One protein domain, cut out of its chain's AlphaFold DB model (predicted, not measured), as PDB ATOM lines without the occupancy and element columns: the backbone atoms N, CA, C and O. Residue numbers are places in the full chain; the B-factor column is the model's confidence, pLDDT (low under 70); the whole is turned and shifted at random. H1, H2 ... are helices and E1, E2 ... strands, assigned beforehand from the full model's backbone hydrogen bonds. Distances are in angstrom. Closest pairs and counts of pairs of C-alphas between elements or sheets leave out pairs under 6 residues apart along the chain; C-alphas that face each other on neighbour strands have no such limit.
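Overview. This is residues 136 to 268 of the 268 residues of an uncharacterized protein of Bacteroides sp. CAG:462 (UniProt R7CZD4). The model has two unequal ends: a strongly twisted four-stranded sheet, E2 E1 E3 E6, with H1 over one face and H3 crossing H1 on the side away from the sheet, and a loop-rich smaller end that holds the hairpin E4 and E5, the short H2 and residues 217 to 232. The printed part has 133 residues, with three named helices and six named strands in the order E1 E2 E3 H1 E4 E5 H2 H3 E6; both sheets are antiparallel. The class is mixed, helices and strands, with under half of the residues, 64 of 133, in named elements. The whole is compact, with a radius of gyration of the C-alphas of 15.7 A, yet elongated in outline, spanning 50 by 31 by 29 A.

Along the chain. E1, residues 136 to 143, begins at C-alpha 136 (-35.638, 63.404, -28.017) and is 22.0 A long. E2, residues 149 to 157, is 23.7 A long and bends by 61 degrees at residue 153. E3 is residues 170 to 174. H1, residues 180 to 194, is 22.0 A long and begins at C-alpha 180 (-49.645, 53.345, -31.127). E4 is residues 205 to 207, E5 residues 214 to 216 and H2 residues 233 to 237. H3, residues 246 to 257, is 16.0 A long. E6, residues 264 to 267, ends at C-alpha 267 (-29.518, 47.968, -29.693).

Arrangement. E1 and E2 form a hairpin, with N 140 and O 152 2.8 A apart, within hydrogen-bond range. E1 and E3 are antiparallel neighbours, with N 141 and O 172 at 2.9 A. E3 and the edge strand E6 are antiparallel, with N 173 and O 265 at 2.9 A. H1 is on this sheet at a height over the sheet of 8.7 A, giving two layers, a helix on one face of a sheet. On the local plane it stands at 39 degrees to E1, slantwise to the strands; its closest C-alphas to E1 are those of Tyr 141 and Ala 186, 6.6 A. H1, with residues 184 to 189 alone, touches H3, about perpendicular at 82 degrees; the closest C-alphas are those of Ile 185 and Cys 252, 5.2 A. E4 and E5 form a hairpin, with N 215 and O 206 at 2.8 A. H2 touches no helix. O i to N i+4 pairs within range are 9 of 11 in H1, 7 of 8 in H3 and 0 of 1 in H2, where 1 of 2 O i to N i+3 pairs is.

Size, cuts and confidence. The C-alphas farthest apart, of Asn 159 and Gln 221, are 50.6 A apart. The printed part has no cut. The long links are E2 to E3 and E5 to H2. Mean pLDDT of the printed part is 89.8, and residue 268, the chain's last, is under 70.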
ATOM      1  N   ILE A 136     -34.993  64.061 -26.891       80.88
ATOM      2  CA  ILE A 136     -35.638  63.404 -28.017       80.88
ATOM      3  C   ILE A 136     -36.793  62.553 -27.508       80.88
ATOM      4  O   ILE A 136     -36.734  61.950 -26.432       80.88
ATOM      5  N   ARG A 137     -37.849  62.485 -28.316       84.88
ATOM      6  CA  ARG A 137     -38.993  61.599 -28.101       84.88
ATOM      7  C   ARG A 137     -38.833  60.353 -28.949       84.88
ATOM      8  O   ARG A 137     -38.599  60.441 -30.155       84.88
ATOM      9  N   ILE A 138     -38.970  59.199 -28.310       88.19
ATOM     10  CA  ILE A 138     -38.809  57.903 -28.962       88.19
ATOM     11  C   ILE A 138     -39.889  56.920 -28.516       88.19
ATOM     12  O   ILE A 138     -40.399  56.972 -27.395       88.19
ATOM     13  N   SER A 139     -40.190  55.974 -29.399       91.19
ATOM     14  CA  SER A 139     -41.043  54.823 -29.105       91.19
ATOM     15  C   SER A 139     -40.169  53.576 -29.024       91.19
ATOM     16  O   SER A 139     -39.692  53.084 -30.048       91.19
ATOM     17  N   ARG A 140     -39.931  53.073 -27.808       92.50
ATOM     18  CA  ARG A 140     -39.083  51.902 -27.545       92.50
ATOM     19  C   ARG A 140     -39.891  50.612 -27.576       92.50
ATOM     20  O   ARG A 140     -40.908  50.484 -26.890       92.50
ATOM     21  N   TYR A 141     -39.372  49.628 -28.300       93.88
ATOM     22  CA  TYR A 141     -39.839  48.250 -28.299       93.88
ATOM     23  C   TYR A 141     -38.818  47.334 -27.622       93.88
ATOM     24  O   TYR A 141     -37.623  47.431 -27.884       93.88
ATOM     25  N   MET A 142     -39.301  46.431 -26.769       94.56
ATOM     26  CA  MET A 142     -38.498  45.427 -26.066       94.56
ATOM     27  C   MET A 142     -39.176  44.064 -26.170       94.56
ATOM     28  O   MET A 142     -40.308  43.910 -25.704       94.56
ATOM     29  N   LEU A 143     -38.487  43.068 -26.719       94.25
ATOM     30  CA  LEU A 143     -38.923  41.673 -26.776       94.25
ATOM     31  C   LEU A 143     -38.132  40.832 -25.772       94.25
ATOM     32  O   LEU A 143     -36.905  40.875 -25.744       94.25
ATOM     33  N   TYR A 144     -38.835  40.022 -24.985       92.88
ATOM     34  CA  TYR A 144     -38.240  39.099 -24.019       92.88
ATOM     35  C   TYR A 144     -38.291  37.657 -24.535       92.88
ATOM     36  O   TYR A 144     -39.158  37.301 -25.336       92.88
ATOM     37  N   SER A 145     -37.449  36.778 -23.986       89.75
ATOM     38  CA  SER A 145     -37.434  35.334 -24.302       89.75
ATOM     39  C   SER A 145     -38.765  34.629 -24.040       89.75
ATOM     40  O   SER A 145     -39.153  33.687 -24.739       89.75
ATOM     41  N   SER A 146     -39.552  35.144 -23.095       88.25
ATOM     42  CA  SER A 146     -40.925  34.696 -22.849       88.25
ATOM     43  C   SER A 146     -41.880  34.932 -24.031       88.25
ATOM     44  O   SER A 146     -42.963  34.351 -24.047       88.25
ATOM     45  N   GLY A 147     -41.499  35.727 -25.034       88.31
ATOM     46  CA  GLY A 147     -42.364  36.174 -26.130       88.31
ATOM     47  C   GLY A 147     -43.284  37.327 -25.747       88.31
ATOM     48  O   GLY A 147     -44.034  37.829 -26.586       88.31
ATOM     49  N   LYS A 148     -43.251  37.764 -24.483       90.62
ATOM     50  CA  LYS A 148     -43.840  39.042 -24.088       90.62
ATOM     51  C   LYS A 148     -43.002  40.159 -24.691       90.62
ATOM     52  O   LYS A 148     -41.782  40.050 -24.778       90.62
ATOM     53  N   PHE A 149     -43.673  41.234 -25.066       92.19
ATOM     54  CA  PHE A 149     -43.020  42.446 -25.518       92.19
ATOM     55  C   PHE A 149     -43.669  43.663 -24.876       92.19
ATOM     56  O   PHE A 149     -44.865  43.657 -24.564       92.19
ATOM     57  N   ILE A 150     -42.862  44.697 -24.681       90.81
ATOM     58  CA  ILE A 150     -43.273  45.993 -24.158       90.81
ATOM     59  C   ILE A 150     -43.007  47.034 -25.229       90.81
ATOM     60  O   ILE A 150     -42.066  46.930 -26.011       90.81
ATOM     61  N   CYS A 151     -43.884  48.020 -25.253       90.25
ATOM     62  CA  CYS A 151     -43.868  49.094 -26.210       90.25
ATOM     63  C   CYS A 151     -44.211  50.364 -25.431       90.25
ATOM     64  O   CYS A 151     -45.304  50.440 -24.867       90.25
ATOM     65  N   LYS A 152     -43.252  51.282 -25.287       89.25
ATOM     66  CA  LYS A 152     -43.398  52.482 -24.452       89.25
ATOM     67  C   LYS A 152     -42.884  53.719 -25.171       89.25
ATOM     68  O   LYS A 152     -41.890  53.651 -25.888       89.25
ATOM     69  N   GLN A 153     -43.560  54.834 -24.941       89.00
ATOM     70  CA  GLN A 153     -43.052  56.147 -25.300       89.00
ATOM     71  C   GLN A 153     -42.143  56.643 -24.179       89.00
ATOM     72  O   GLN A 153     -42.470  56.482 -23.001       89.00
ATOM     73  N   GLU A 154     -41.000  57.209 -24.535       87.50
ATOM     74  CA  GLU A 154     -40.058  57.763 -23.571       87.50
ATOM     75  C   GLU A 154     -39.340  58.990 -24.131       87.50
ATOM     76  O   GLU A 154     -39.337  59.257 -25.338       87.50
ATOM     77  N   HIS A 155     -38.747  59.736 -23.205       85.50
ATOM     78  CA  HIS A 155     -37.947  60.916 -23.471       85.50
ATOM     79  C   HIS A 155     -36.544  60.638 -22.952       85.50
ATOM     80  O   HIS A 155     -36.386  60.111 -21.849       85.50
ATOM     81  N   CYS A 156     -35.534  60.955 -23.747       81.06
ATOM     82  CA  CYS A 156     -34.149  60.884 -23.305       81.06
ATOM     83  C   CYS A 156     -33.313  61.896 -24.068       81.06
ATOM     84  O   CYS A 156     -33.714  62.388 -25.117       81.06
ATOM     85  N   LYS A 157     -32.117  62.156 -23.568       81.75
ATOM     86  CA  LYS A 157     -31.100  62.898 -24.293       81.75
ATOM     87  C   LYS A 157     -30.554  62.057 -25.449       81.75
ATOM     88  O   LYS A 157     -30.256  60.879 -25.275       81.75
ATOM     89  N   CYS A 158     -30.382  62.652 -26.629       79.31
ATOM     90  CA  CYS A 158     -29.884  61.949 -27.813       79.31
ATOM     91  C   CYS A 158     -28.500  61.291 -27.637       79.31
ATOM     92  O   CYS A 158     -28.222  60.296 -28.307       79.31
ATOM     93  N   ASN A 159     -27.647  61.801 -26.739       78.81
ATOM     94  CA  ASN A 159     -26.359  61.180 -26.392       78.81
ATOM     95  C   ASN A 159     -26.455  60.111 -25.287       78.81
ATOM     96  O   ASN A 159     -25.482  59.407 -25.037       78.81
ATOM     97  N   GLU A 160     -27.605  59.995 -24.631       84.50
ATOM     98  CA  GLU A 160     -27.898  59.025 -23.576       84.50
ATOM     99  C   GLU A 160     -28.821  57.913 -24.100       84.50
ATOM    100  O   GLU A 160     -29.327  57.109 -23.321       84.50
ATOM    101  N   LEU A 161     -29.044  57.816 -25.416       86.88
ATOM    102  CA  LEU A 161     -29.839  56.742 -26.000       86.88
ATOM    103  C   LEU A 161     -29.041  55.428 -26.019       86.88
ATOM    104  O   LEU A 161     -28.167  55.223 -26.857       86.88
ATOM    105  N   HIS A 162     -29.372  54.516 -25.108       88.81
ATOM    106  CA  HIS A 162     -28.744  53.198 -24.992       88.81
ATOM    107  C   HIS A 162     -29.783  52.088 -24.770       88.81
ATOM    108  O   HIS A 162     -30.989  52.345 -24.657       88.81
ATOM    109  N   LYS A 163     -29.312  50.835 -24.731       90.44
ATOM    110  CA  LYS A 163     -30.118  49.665 -24.362       90.44
ATOM    111  C   LYS A 163     -30.592  49.814 -22.916       90.44
ATOM    112  O   LYS A 163     -29.777  49.933 -22.009       90.44
ATOM    113  N   SER A 164     -31.901  49.801 -22.697       87.25
ATOM    114  CA  SER A 164     -32.516  50.023 -21.389       87.25
ATOM    115  C   SER A 164     -32.396  48.808 -20.475       87.25
ATOM    116  O   SER A 164     -32.410  48.974 -19.255       87.25
ATOM    117  N   ARG A 165     -32.363  47.593 -21.033       86.88
ATOM    118  CA  ARG A 165     -32.405  46.353 -20.255       86.88
ATOM    119  C   ARG A 165     -31.497  45.284 -20.849       86.88
ATOM    120  O   ARG A 165     -31.528  45.029 -22.045       86.88
ATOM    121  N   SER A 166     -30.713  44.615 -20.009       88.56
ATOM    122  CA  SER A 166     -29.815  43.539 -20.450       88.56
ATOM    123  C   SER A 166     -30.538  42.221 -20.752       88.56
ATOM    124  O   SER A 166     -30.013  41.402 -21.498       88.56
ATOM    125  N   ASP A 167     -31.738  42.014 -20.202       90.81
ATOM    126  CA  ASP A 167     -32.526  40.780 -20.317       90.81
ATOM    127  C   ASP A 167     -33.465  40.743 -21.539       90.81
ATOM    128  O   ASP A 167     -34.259  39.809 -21.699       90.81
ATOM    129  N   THR A 168     -33.389  41.747 -22.414       94.06
ATOM    130  CA  THR A 168     -34.154  41.802 -23.663       94.06
ATOM    131  C   THR A 168     -33.444  41.009 -24.764       94.06
ATOM    132  O   THR A 168     -32.237  41.126 -24.971       94.06
ATOM    133  N   LEU A 169     -34.208  40.189 -25.496       93.75
ATOM    134  CA  LEU A 169     -33.717  39.499 -26.696       93.75
ATOM    135  C   LEU A 169     -33.527  40.463 -27.862       93.75
ATOM    136  O   LEU A 169     -32.679  40.243 -28.720       93.75
ATOM    137  N   TYR A 170     -34.384  41.480 -27.930       94.50
ATOM    138  CA  TYR A 170     -34.370  42.449 -29.006       94.50
ATOM    139  C   TYR A 170     -34.953  43.762 -28.536       94.50
ATOM    140  O   TYR A 170     -36.043  43.797 -27.955       94.50
ATOM    141  N   GLU A 171     -34.220  44.831 -28.797       95.12
ATOM    142  CA  GLU A 171     -34.571  46.157 -28.346       95.12
ATOM    143  C   GLU A 171     -34.230  47.172 -29.425       95.12
ATOM    144  O   GLU A 171     -33.141  47.147 -29.997       95.12
ATOM    145  N   PHE A 172     -35.173  48.061 -29.711       94.00
ATOM    146  CA  PHE A 172     -34.969  49.141 -30.663       94.00
ATOM    147  C   PHE A 172     -35.931  50.295 -30.396       94.00
ATOM    148  O   PHE A 172     -36.953  50.138 -29.720       94.00
ATOM    149  N   CYS A 173     -35.605  51.459 -30.944       92.75
ATOM    150  CA  CYS A 173     -36.392  52.678 -30.818       92.75
ATOM    151  C   CYS A 173     -36.762  53.221 -32.189       92.75
ATOM    152  O   CYS A 173     -35.892  53.373 -33.041       92.75
ATOM    153  N   PHE A 174     -38.030  53.587 -32.371       91.56
ATOM    154  CA  PHE A 174     -38.427  54.476 -33.456       91.56
ATOM    155  C   PHE A 174     -38.200  55.923 -33.041       91.56
ATOM    156  O   PHE A 174     -38.583  56.328 -31.938       91.56
ATOM    157  N   HIS A 175     -37.648  56.716 -33.950       87.94
ATOM    158  CA  HIS A 175     -37.475  58.151 -33.766       87.94
ATOM    159  C   HIS A 175     -38.795  58.848 -34.092       87.94
ATOM    160  O   HIS A 175     -38.997  59.331 -35.202       87.94
ATOM    161  N   SER A 176     -39.747  58.806 -33.160       82.94
ATOM    162  CA  SER A 176     -41.096  59.321 -33.372       82.94
ATOM    163  C   SER A 176     -41.783  59.698 -32.069       82.94
ATOM    164  O   SER A 176     -41.589  59.067 -31.031       82.94
ATOM    165  N   THR A 177     -42.660  60.692 -32.171       73.38
ATOM    166  CA  THR A 177     -43.593  61.109 -31.121       73.38
ATOM    167  C   THR A 177     -44.866  60.257 -31.091       73.38
ATOM    168  O   THR A 177     -45.673  60.398 -30.175       73.38
ATOM    169  N   GLN A 178     -45.060  59.365 -32.069       76.69
ATOM    170  CA  GLN A 178     -46.211  58.470 -32.154       76.69
ATOM    171  C   GLN A 178     -45.819  57.060 -31.696       76.69
ATOM    172  O   GLN A 178     -44.802  56.520 -32.127       76.69
ATOM    173  N   ALA A 179     -46.628  56.436 -30.835       71.06
ATOM    174  CA  ALA A 179     -46.344  55.095 -30.306       71.06
ATOM    175  C   ALA A 179     -47.312  54.017 -30.810       71.06
ATOM    176  O   ALA A 179     -46.909  52.877 -31.035       71.06
ATOM    177  N   PHE A 180     -48.591  54.355 -31.001       72.25
ATOM    178  CA  PHE A 180     -49.645  53.345 -31.127       72.25
ATOM    179  C   PHE A 180     -49.506  52.463 -32.378       72.25
ATOM    180  O   PHE A 180     -49.452  51.237 -32.261       72.25
ATOM    181  N   GLU A 181     -49.391  53.062 -33.567       83.56
ATOM    182  CA  GLU A 181     -49.216  52.295 -34.810       83.56
ATOM    183  C   GLU A 181     -47.866  51.576 -34.866       83.56
ATOM    184  O   GLU A 181     -47.785  50.419 -35.293       83.56
ATOM    185  N   LEU A 182     -46.812  52.226 -34.367       90.38
ATOM    186  CA  LEU A 182     -45.455  51.686 -34.389       90.38
ATOM    187  C   LEU A 182     -45.345  50.404 -33.567       90.38
ATOM    188  O   LEU A 182     -44.625  49.494 -33.960       90.38
ATOM    189  N   CYS A 183     -46.122  50.261 -32.493       89.38
ATOM    190  CA  CYS A 183     -46.153  49.028 -31.712       89.38
ATOM    191  C   CYS A 183     -46.698  47.815 -32.473       89.38
ATOM    192  O   CYS A 183     -46.249  46.689 -32.229       89.38
ATOM    193  N   ASN A 184     -47.634  48.018 -33.406       90.81
ATOM    194  CA  ASN A 184     -48.110  46.940 -34.271       90.81
ATOM    195  C   ASN A 184     -47.057  46.548 -35.305       90.81
ATOM    196  O   ASN A 184     -46.879  45.364 -35.560       90.81
ATOM    197  N   ILE A 185     -46.304  47.506 -35.838       94.69
ATOM    198  CA  ILE A 185     -45.185  47.212 -36.742       94.69
ATOM    199  C   ILE A 185     -44.065  46.493 -35.978       94.69
ATOM    200  O   ILE A 185     -43.554  45.463 -36.419       94.69
ATOM    201  N   ALA A 186     -43.743  46.973 -34.777       94.62
ATOM    202  CA  ALA A 186     -42.647  46.471 -33.964       94.62
ATOM    203  C   ALA A 186     -42.792  44.992 -33.594       94.62
ATOM    204  O   ALA A 186     -41.826  44.232 -33.680       94.62
ATOM    205  N   LYS A 187     -44.009  44.557 -33.230       94.25
ATOM    206  CA  LYS A 187     -44.262  43.137 -32.935       94.25
ATOM    207  C   LYS A 187     -43.977  42.245 -34.147       94.25
ATOM    208  O   LYS A 187     -43.470  41.144 -33.956       94.25
ATOM    209  N   TRP A 188     -44.256  42.705 -35.368       96.12
ATOM    210  CA  TRP A 188     -44.006  41.930 -36.584       96.12
ATOM    211  C   TRP A 188     -42.529  41.913 -36.969       96.12
ATOM    212  O   TRP A 188     -42.039  40.865 -37.378       96.12
ATOM    213  N   LEU A 189     -41.796  43.010 -36.747       95.50
ATOM    214  CA  LEU A 189     -40.332  43.020 -36.861       95.50
ATOM    215  C   LEU A 189     -39.693  42.016 -35.890       95.50
ATOM    216  O   LEU A 189     -38.855  41.210 -36.292       95.50
ATOM    217  N   GLY A 190     -40.143  42.003 -34.630       94.75
ATOM    218  CA  GLY A 190     -39.705  41.020 -33.638       94.75
ATOM    219  C   GLY A 190     -40.048  39.580 -34.037       94.75
ATOM    220  O   GLY A 190     -39.199  38.695 -33.942       94.75
ATOM    221  N   TYR A 191     -41.264  39.335 -34.538       95.25
ATOM    222  CA  TYR A 191     -41.671  38.010 -35.015       95.25
ATOM    223  C   TYR A 191     -40.845  37.544 -36.219       95.25
ATOM    224  O   TYR A 191     -40.378  36.413 -36.215       95.25
ATOM    225  N   LYS A 192     -40.601  38.406 -37.213       94.62
ATOM    226  CA  LYS A 192     -39.785  38.077 -38.394       94.62
ATOM    227  C   LYS A 192     -38.359  37.661 -38.016       94.62
ATOM    228  O   LYS A 192     -37.753  36.871 -38.727       94.62
ATOM    229  N   ARG A 193     -37.825  38.194 -36.910       94.56
ATOM    230  CA  ARG A 193     -36.453  37.929 -36.459       94.56
ATOM    231  C   ARG A 193     -36.315  36.697 -35.560       94.56
ATOM    232  O   ARG A 193     -35.295  36.026 -35.638       94.56
ATOM    233  N   PHE A 194     -37.301  36.412 -34.707       94.94
ATOM    234  CA  PHE A 194     -37.190  35.346 -33.693       94.94
ATOM    235  C   PHE A 194     -38.274  34.267 -33.771       94.94
ATOM    236  O   PHE A 194     -38.213  33.295 -33.025       94.94
ATOM    237  N   GLU A 195     -39.302  34.460 -34.597       94.88
ATOM    238  CA  GLU A 195     -40.436  33.541 -34.778       94.88
ATOM    239  C   GLU A 195     -41.181  33.195 -33.471       94.88
ATOM    240  O   GLU A 195     -41.871  32.178 -33.343       94.88
ATOM    241  N   ILE A 196     -41.088  34.074 -32.464       94.62
ATOM    242  CA  ILE A 196     -41.715  33.854 -31.160       94.62
ATOM    243  C   ILE A 196     -43.190  34.255 -31.209       94.62
ATOM    244  O   ILE A 196     -43.543  35.433 -31.276       94.62
ATOM    245  N   LYS A 197     -44.071  33.259 -31.086       94.75
ATOM    246  CA  LYS A 197     -45.526  33.451 -31.064       94.75
ATOM    247  C   LYS A 197     -45.987  34.240 -29.832       94.75
ATOM    248  O   LYS A 197     -45.615  33.936 -28.697       94.75
ATOM    249  N   ASN A 198     -46.895  35.189 -30.056       94.88
ATOM    250  CA  ASN A 198     -47.606  35.943 -29.023       94.88
ATOM    251  C   ASN A 198     -49.102  36.036 -29.373       94.88
ATOM    252  O   ASN A 198     -49.449  36.202 -30.541       94.88
ATOM    253  N   CYS A 199     -50.009  35.976 -28.390       93.50
ATOM    254  CA  CYS A 199     -51.457  36.039 -28.648       93.50
ATOM    255  C   CYS A 199     -51.865  37.285 -29.448       93.50
ATOM    256  O   CYS A 199     -52.793  37.200 -30.243       93.50
ATOM    257  N   ARG A 200     -51.141  38.405 -29.312       92.44
ATOM    258  CA  ARG A 200     -51.364  39.656 -30.064       92.44
ATOM    259  C   ARG A 200     -51.102  39.559 -31.575       92.44
ATOM    260  O   ARG A 200     -51.334  40.536 -32.282       92.44
ATOM    261  N   MET A 201     -50.593  38.422 -32.046       95.44
ATOM    262  CA  MET A 201     -50.346  38.102 -33.458       95.44
ATOM    263  C   MET A 201     -51.379  37.111 -34.017       95.44
ATOM    264  O   MET A 201     -51.296  36.722 -35.177       95.44
ATOM    265  N   CYS A 202     -52.318  36.642 -33.191       95.75
ATOM    266  CA  CYS A 202     -53.305  35.639 -33.574       95.75
ATOM    267  C   CYS A 202     -54.579  36.300 -34.113       95.75
ATOM    268  O   CYS A 202     -55.109  37.198 -33.461       95.75
ATOM    269  N   ILE A 203     -55.162  35.782 -35.202       96.62
ATOM    270  CA  ILE A 203     -56.452  36.275 -35.743       96.62
ATOM    271  C   ILE A 203     -57.604  36.175 -34.732       96.62
ATOM    272  O   ILE A 203     -58.626  36.847 -34.851       96.62
ATOM    273  N   ASN A 204     -57.468  35.287 -33.742       94.44
ATOM    274  CA  ASN A 204     -58.477  35.082 -32.714       94.44
ATOM    275  C   ASN A 204     -58.381  36.119 -31.584       94.44
ATOM    276  O   ASN A 204     -59.265  36.125 -30.731       94.44
ATOM    277  N   TYR A 205     -57.340  36.955 -31.539       92.31
ATOM    278  CA  TYR A 205     -57.167  37.994 -30.526       92.31
ATOM    279  C   TYR A 205     -57.743  39.322 -31.020       92.31
ATOM    280  O   TYR A 205     -57.165  39.990 -31.871       92.31
ATOM    281  N   VAL A 206     -58.911  39.692 -30.498       90.94
ATOM    282  CA  VAL A 206     -59.752  40.773 -31.036       90.94
ATOM    283  C   VAL A 206     -60.257  41.689 -29.933       90.94
ATOM    284  O   VAL A 206     -60.231  41.311 -28.764       90.94
ATOM    285  N   ASP A 207     -60.743  42.878 -30.287       88.88
ATOM    286  CA  ASP A 207     -61.456  43.735 -29.335       88.88
ATOM    287  C   ASP A 207     -62.782  43.103 -28.903       88.88
ATOM    288  O   ASP A 207     -63.501  42.484 -29.692       88.88
ATOM    289  N   SER A 208     -63.099  43.250 -27.622       86.44
ATOM    290  CA  SER A 208     -64.411  42.944 -27.074       86.44
ATOM    291  C   SER A 208     -65.422  43.979 -27.560       86.44
ATOM    292  O   SER A 208     -65.182  45.178 -27.444       86.44
ATOM    293  N   TYR A 209     -66.589  43.521 -28.018       82.50
ATOM    294  CA  TYR A 209     -67.705  44.395 -28.407       82.50
ATOM    295  C   TYR A 209     -68.158  45.343 -27.285       82.50
ATOM    296  O   TYR A 209     -68.656  46.424 -27.569       82.50
ATOM    297  N   ASN A 210     -67.950  44.967 -26.020       82.25
ATOM    298  CA  ASN A 210     -68.410  45.740 -24.863       82.25
ATOM    299  C   ASN A 210     -67.330  46.700 -24.324       82.25
ATOM    300  O   ASN A 210     -67.429  47.145 -23.186       82.25
ATOM    301  N   GLY A 211     -66.247  46.942 -25.071       77.38
ATOM    302  CA  GLY A 211     -65.174  47.853 -24.656       77.38
ATOM    303  C   GLY A 211     -64.289  47.336 -23.514       77.38
ATOM    304  O   GLY A 211     -63.394  48.039 -23.062       77.38
ATOM    305  N   THR A 212     -64.466  46.089 -23.068       78.94
ATOM    306  CA  THR A 212     -63.707  45.481 -21.955       78.94
ATOM    307  C   THR A 212     -62.271  45.064 -22.317       78.94
ATOM    308  O   THR A 212     -61.681  44.201 -21.666       78.94
ATOM    309  N   GLY A 213     -61.693  45.658 -23.362       83.56
ATOM    310  CA  GLY A 213     -60.362  45.335 -23.876       83.56
ATOM    311  C   GLY A 213     -60.349  44.178 -24.877       83.56
ATOM    312  O   GLY A 213     -61.336  43.911 -25.562       83.56
ATOM    313  N   LYS A 214     -59.204  43.500 -24.997       86.69
ATOM    314  CA  LYS A 214     -58.985  42.420 -25.974       86.69
ATOM    315  C   LYS A 214     -59.345  41.048 -25.397       86.69
ATOM    316  O   LYS A 214     -59.043  40.758 -24.242       86.69
ATOM    317  N   ILE A 215     -59.908  40.171 -26.227       90.88
ATOM    318  CA  ILE A 215     -60.300  38.796 -25.885       90.88
ATOM    319  C   ILE A 215     -59.800  37.790 -26.927       90.88
ATOM    320  O   ILE A 215     -59.522  38.142 -28.073       90.88
ATOM    321  N   CYS A 216     -59.740  36.510 -26.555       92.38
ATOM    322  CA  CYS A 216     -59.556  35.419 -27.513       92.38
ATOM    323  C   CYS A 216     -60.918  34.861 -27.947       92.38
ATOM    324  O   CYS A 216     -61.638  34.326 -27.112       92.38
ATOM    325  N   ARG A 217     -61.267  34.876 -29.241       92.69
ATOM    326  CA  ARG A 217     -62.519  34.280 -29.769       92.69
ATOM    327  C   ARG A 217     -62.680  32.794 -29.430       92.69
ATOM    328  O   ARG A 217     -63.798  32.297 -29.353       92.69
ATOM    329  N   ARG A 218     -61.567  32.094 -29.201       93.94
ATOM    330  CA  ARG A 218     -61.520  30.661 -28.877       93.94
ATOM    331  C   ARG A 218     -61.512  30.373 -27.374       93.94
ATOM    332  O   ARG A 218     -61.301  29.229 -26.997       93.94
ATOM    333  N   TYR A 219     -61.773  31.368 -26.516       91.19
ATOM    334  CA  TYR A 219     -61.662  31.212 -25.059       91.19
ATOM    335  C   TYR A 219     -62.442  30.008 -24.501       91.19
ATOM    336  O   TYR A 219     -61.906  29.271 -23.682       91.19
ATOM    337  N   ARG A 220     -63.661  29.752 -25.005       91.81
ATOM    338  CA  ARG A 220     -64.484  28.596 -24.599       91.81
ATOM    339  C   ARG A 220     -63.848  27.260 -24.977       91.81
ATOM    340  O   ARG A 220     -63.814  26.354 -24.161       91.81
ATOM    341  N   GLN A 221     -63.331  27.152 -26.202       92.56
ATOM    342  CA  GLN A 221     -62.695  25.928 -26.709       92.56
ATOM    343  C   GLN A 221     -61.372  25.644 -25.997       92.56
ATOM    344  O   GLN A 221     -61.021  24.496 -25.764       92.56
ATOM    345  N   LEU A 222     -60.652  26.706 -25.638       91.06
ATOM    346  CA  LEU A 222     -59.394  26.631 -24.908       91.06
ATOM    347  C   LEU A 222     -59.585  26.491 -23.390       91.06
ATOM    348  O   LEU A 222     -58.591  26.384 -22.681       91.06
ATOM    349  N   ASN A 223     -60.828  26.526 -22.897       90.88
ATOM    350  CA  ASN A 223     -61.165  26.547 -21.475       90.88
ATOM    351  C   ASN A 223     -60.395  27.626 -20.679       90.88
ATOM    352  O   ASN A 223     -59.841  27.367 -19.614       90.88
ATOM    353  N   ILE A 224     -60.324  28.843 -21.229       89.38
ATOM    354  CA  ILE A 224     -59.677  30.000 -20.591       89.38
ATOM    355  C   ILE A 224     -60.715  31.081 -20.261       89.38
ATOM    356  O   ILE A 224     -61.752  31.160 -20.933       89.38
ATOM    357  N   PRO A 225     -60.447  31.957 -19.273       88.06
ATOM    358  CA  PRO A 225     -61.339  33.063 -18.961       88.06
ATOM    359  C   PRO A 225     -61.603  33.932 -20.194       88.06
ATOM    360  O   PRO A 225     -60.692  34.237 -20.968       88.06
ATOM    361  N   ARG A 226     -62.861  34.356 -20.372       85.19
ATOM    362  CA  ARG A 226     -63.235  35.290 -21.447       85.19
ATOM    363  C   ARG A 226     -62.460  36.599 -21.328       85.19
ATOM    364  O   ARG A 226     -61.997  37.140 -22.326       85.19
ATOM    365  N   THR A 227     -62.371  37.090 -20.100       79.56
ATOM    366  CA  THR A 227     -61.683  38.310 -19.701       79.56
ATOM    367  C   THR A 227     -60.622  37.916 -18.682       79.56
ATOM    368  O   THR A 227     -60.943  37.524 -17.565       79.56
ATOM    369  N   GLU A 228     -59.362  37.973 -19.093       75.31
ATOM    370  CA  GLU A 228     -58.184  37.757 -18.251       75.31
ATOM    371  C   GLU A 228     -57.394  39.068 -18.293       75.31
ATOM    372  O   GLU A 228     -57.061  39.539 -19.385       75.31
ATOM    373  N   TYR A 229     -57.138  39.688 -17.139       74.31
ATOM    374  CA  TYR A 229     -56.392  40.945 -17.070       74.31
ATOM    375  C   TYR A 229     -55.202  40.825 -16.106       74.31
ATOM    376  O   TYR A 229     -55.423  40.634 -14.911       74.31
ATOM    377  N   PRO A 230     -53.952  40.950 -16.594       70.81
ATOM    378  CA  PRO A 230     -53.559  40.996 -18.005       70.81
ATOM    379  C   PRO A 230     -53.654  39.608 -18.659       70.81
ATOM    380  O   PRO A 230     -53.253  38.614 -18.062       70.81
ATOM    381  N   LEU A 231     -54.111  39.530 -19.914       75.69
ATOM    382  CA  LEU A 231     -54.107  38.261 -20.647       75.69
ATOM    383  C   LEU A 231     -52.675  37.716 -20.733       75.69
ATOM    384  O   LEU A 231     -51.772  38.406 -21.225       75.69
ATOM    385  N   ASN A 232     -52.471  36.453 -20.350       86.69
ATOM    386  CA  ASN A 232     -51.209  35.774 -20.603       86.69
ATOM    387  C   ASN A 232     -50.990  35.548 -22.112       86.69
ATOM    388  O   ASN A 232     -51.321  34.510 -22.686       86.69
ATOM    389  N   THR A 233     -50.373  36.533 -22.762       89.19
ATOM    390  CA  THR A 233     -50.115  36.512 -24.207       89.19
ATOM    391  C   THR A 233     -49.055  35.498 -24.643       89.19
ATOM    392  O   THR A 233     -49.010  35.139 -25.819       89.19
ATOM    393  N   SER A 234     -48.239  34.986 -23.716       90.38
ATOM    394  CA  SER A 234     -47.232  33.956 -24.018       90.38
ATOM    395  C   SER A 234     -47.841  32.573 -24.278       90.38
ATOM    396  O   SER A 234     -47.193  31.722 -24.886       90.38
ATOM    397  N   ARG A 235     -49.123  32.370 -23.920       90.75
ATOM    398  CA  ARG A 235     -49.892  31.140 -24.185       90.75
ATOM    399  C   ARG A 235     -49.888  30.744 -25.667       90.75
ATOM    400  O   ARG A 235     -50.000  29.567 -25.985       90.75
ATOM    401  N   ALA A 236     -49.718  31.701 -26.580       93.56
ATOM    402  CA  ALA A 236     -49.623  31.441 -28.017       93.56
ATOM    403  C   ALA A 236     -48.515  30.453 -28.415       93.56
ATOM    404  O   ALA A 236     -48.649  29.798 -29.445       93.56
ATOM    405  N   LYS A 237     -47.453  30.311 -27.611       92.00
ATOM    406  CA  LYS A 237     -46.357  29.367 -27.876       92.00
ATOM    407  C   LYS A 237     -46.823  27.912 -27.948       92.00
ATOM    408  O   LYS A 237     -46.315  27.158 -28.769       92.00
ATOM    409  N   THR A 238     -47.797  27.541 -27.120       92.81
ATOM    410  CA  THR A 238     -48.316  26.169 -26.999       92.81
ATOM    411  C   THR A 238     -49.789  26.050 -27.398       92.81
ATOM    412  O   THR A 238     -50.378  24.978 -27.305       92.81
ATOM    413  N   CYS A 239     -50.415  27.143 -27.844       93.81
ATOM    414  CA  CYS A 239     -51.835  27.171 -28.178       93.81
ATOM    415  C   CYS A 239     -52.116  26.458 -29.508       93.81
ATOM    416  O   CYS A 239     -51.697  26.917 -30.569       93.81
ATOM    417  N   THR A 240     -52.919  25.396 -29.458       94.12
ATOM    418  CA  THR A 240     -53.354  24.624 -30.637       94.12
ATOM    419  C   THR A 240     -54.307  25.394 -31.551       94.12
ATOM    420  O   THR A 240     -54.413  25.091 -32.732       94.12
ATOM    421  N   SER A 241     -54.990  26.416 -31.026       95.00
ATOM    422  CA  SER A 241     -55.892  27.292 -31.790       95.00
ATOM    423  C   SER A 241     -55.219  28.583 -32.278       95.00
ATOM    424  O   SER A 241     -55.903  29.531 -32.682       95.00
ATOM    425  N   PHE A 242     -53.890  28.680 -32.177       96.06
ATOM    426  CA  PHE A 242     -53.153  29.827 -32.696       96.06
ATOM    427  C   PHE A 242     -53.155  29.805 -34.223       96.06
ATOM    428  O   PHE A 242     -52.717  28.837 -34.837       96.06
ATOM    429  N   VAL A 243     -53.603  30.902 -34.829       97.25
ATOM    430  CA  VAL A 243     -53.532  31.116 -36.275       97.25
ATOM    431  C   VAL A 243     -52.946  32.501 -36.494       97.25
ATOM    432  O   VAL A 243     -53.501  33.489 -36.005       97.25
ATOM    433  N   LEU A 244     -51.802  32.556 -37.177       97.25
ATOM    434  CA  LEU A 244     -51.057  33.786 -37.423       97.25
ATOM    435  C   LEU A 244     -51.896  34.760 -38.257       97.25
ATOM    436  O   LEU A 244     -52.503  34.372 -39.252       97.25
ATOM    437  N   ASN A 245     -51.922  36.031 -37.867       97.31
ATOM    438  CA  ASN A 245     -52.573  37.080 -38.642       97.31
ATOM    439  C   ASN A 245     -51.680  37.541 -39.804       97.31
ATOM    440  O   ASN A 245     -51.104  38.625 -39.770       97.31
ATOM    441  N   GLU A 246     -51.552  36.700 -40.831       96.88
ATOM    442  CA  GLU A 246     -50.693  36.980 -41.990       96.88
ATOM    443  C   GLU A 246     -51.077  38.255 -42.738       96.88
ATOM    444  O   GLU A 246     -50.204  38.925 -43.283       96.88
ATOM    445  N   LYS A 247     -52.371  38.596 -42.764       96.88
ATOM    446  CA  LYS A 247     -52.857  39.823 -43.399       96.88
ATOM    447  C   LYS A 247     -52.260  41.053 -42.713       96.88
ATOM    448  O   LYS A 247     -51.586  41.840 -43.365       96.88
ATOM    449  N   GLU A 248     -52.441  41.163 -41.396       95.69
ATOM    450  CA  GLU A 248     -51.893  42.275 -40.606       95.69
ATOM    451  C   GLU A 248     -50.361  42.310 -40.668       95.69
ATOM    452  O   GLU A 248     -49.769  43.384 -40.749       95.69
ATOM    453  N   MET A 249     -49.715  41.138 -40.660       96.44
ATOM    454  CA  MET A 249     -48.265  41.040 -40.810       96.44
ATOM    455  C   MET A 249     -47.800  41.632 -42.143       96.44
ATOM    456  O   MET A 249     -46.902  42.470 -42.148       96.44
ATOM    457  N   LYS A 250     -48.412  41.230 -43.264       96.75
ATOM    458  CA  LYS A 250     -48.066  41.733 -44.603       96.75
ATOM    459  C   LYS A 250     -48.289  43.242 -44.705       96.75
ATOM    460  O   LYS A 250     -47.386  43.943 -45.142       96.75
ATOM    461  N   GLU A 251     -49.429  43.740 -44.230       96.00
ATOM    462  CA  GLU A 251     -49.746  45.178 -44.212       96.00
ATOM    463  C   GLU A 251     -48.715  45.984 -43.405       96.00
ATOM    464  O   GLU A 251     -48.235  47.021 -43.858       96.00
ATOM    465  N   CYS A 252     -48.323  45.501 -42.221       95.31
ATOM    466  CA  CYS A 252     -47.334  46.188 -41.391       95.31
ATOM    467  C   CYS A 252     -45.928  46.155 -41.995       95.31
ATOM    468  O   CYS A 252     -45.216  47.152 -41.919       95.31
ATOM    469  N   LEU A 253     -45.510  45.023 -42.568       94.81
ATOM    470  CA  LEU A 253     -44.182  44.888 -43.171       94.81
ATOM    471  C   LEU A 253     -44.069  45.662 -44.488       94.81
ATOM    472  O   LEU A 253     -43.013  46.221 -44.758       94.81
ATOM    473  N   GLN A 254     -45.158  45.801 -45.244       96.56
ATOM    474  CA  GLN A 254     -45.179  46.637 -46.443       96.56
ATOM    475  C   GLN A 254     -44.872  48.110 -46.126       96.56
ATOM    476  O   GLN A 254     -44.112  48.737 -46.855       96.56
ATOM    477  N   LYS A 255     -45.369  48.646 -44.997       94.50
ATOM    478  CA  LYS A 255     -44.996  49.999 -44.529       94.50
ATOM    479  C   LYS A 255     -43.488  50.133 -44.286       94.50
ATOM    480  O   LYS A 255     -42.908  51.190 -44.522       94.50
ATOM    481  N   VAL A 256     -42.843  49.066 -43.808       93.62
ATOM    482  CA  VAL A 256     -41.388  49.032 -43.596       93.62
ATOM    483  C   VAL A 256     -40.660  49.047 -44.939       93.62
ATOM    484  O   VAL A 256     -39.767  49.870 -45.132       93.62
ATOM    485  N   ASP A 257     -41.074  48.189 -45.874       94.19
ATOM    486  CA  ASP A 257     -40.463  48.070 -47.204       94.19
ATOM    487  C   ASP A 257     -40.610  49.371 -48.019       94.19
ATOM    488  O   ASP A 257     -39.664  49.813 -48.673       94.19
ATOM    489  N   ASN A 258     -41.757  50.045 -47.892       95.50
ATOM    490  CA  ASN A 258     -42.031  51.347 -48.504       95.50
ATOM    491  C   ASN A 258     -41.320  52.524 -47.809       95.50
ATOM    492  O   ASN A 258     -41.427  53.658 -48.274       95.50
ATOM    493  N   LYS A 259     -40.599  52.287 -46.702       90.75
ATOM    494  CA  LYS A 259     -39.960  53.325 -45.870       90.75
ATOM    495  C   LYS A 259     -40.951  54.365 -45.324       90.75
ATOM    496  O   LYS A 259     -40.604  55.525 -45.130       90.75
ATOM    497  N   GLU A 260     -42.173  53.933 -45.026       91.88
ATOM    498  CA  GLU A 260     -43.229  54.749 -44.407       91.88
ATOM    499  C   GLU A 260     -43.119  54.779 -42.873       91.88
ATOM    500  O   GLU A 260     -43.987  55.312 -42.183       91.88
ATOM    501  N   ILE A 261     -42.060  54.184 -42.320       90.62
ATOM    502  CA  ILE A 261     -41.792  54.177 -40.886       90.62
ATOM    503  C   ILE A 261     -40.706  55.194 -40.519       90.62
ATOM    504  O   ILE A 261     -39.793  55.444 -41.309       90.62
ATOM    505  N   PRO A 262     -40.751  55.751 -39.298       89.19
ATOM    506  CA  PRO A 262     -39.664  56.569 -38.782       89.19
ATOM    507  C   PRO A 262     -38.343  55.784 -38.715       89.19
ATOM    508  O   PRO A 262     -38.375  54.556 -38.576       89.19
ATOM    509  N   PRO A 263     -37.185  56.472 -38.736       89.12
ATOM    510  CA  PRO A 263     -35.889  55.836 -38.527       89.12
ATOM    511  C   PRO A 263     -35.856  55.002 -37.242       89.12
ATOM    512  O   PRO A 263     -36.448  55.384 -36.226       89.12
ATOM    513  N   ILE A 264     -35.147  53.874 -37.296       91.19
ATOM    514  CA  ILE A 264     -34.971  52.957 -36.171       91.19
ATOM    515  C   ILE A 264     -33.509  52.960 -35.721       91.19
ATOM    516  O   ILE A 264     -32.605  52.877 -36.551       91.19
ATOM    517  N   THR A 265     -33.299  52.976 -34.406       91.38
ATOM    518  CA  THR A 265     -32.028  52.595 -33.777       91.38
ATOM    519  C   THR A 265     -32.206  51.254 -33.077       91.38
ATOM    520  O   THR A 265     -33.003  51.150 -32.144       91.38
ATOM    521  N   GLU A 266     -31.486  50.227 -33.531       92.75
ATOM    522  CA  GLU A 266     -31.427  48.912 -32.879       92.75
ATOM    523  C   GLU A 266     -30.296  48.870 -31.846       92.75
ATOM    524  O   GLU A 266     -29.221  49.425 -32.071       92.75
ATOM    525  N   PHE A 267     -30.527  48.183 -30.726       90.12
ATOM    526  CA  PHE A 267     -29.518  47.968 -29.693       90.12
ATOM    527  C   PHE A 267     -29.102  46.497 -29.669       90.12
ATOM    528  O   PHE A 267     -29.955  45.611 -29.577       90.12
ATOM    529  N   ASN A 268     -27.790  46.256 -29.721       68.31
ATOM    530  CA  ASN A 268     -27.197  44.935 -29.509       68.31
ATOM    531  C   ASN A 268     -27.153  44.611 -28.009       68.31
ATOM    532  O   ASN A 268     -26.723  45.484 -27.226       68.31
TER     533      ASN A 268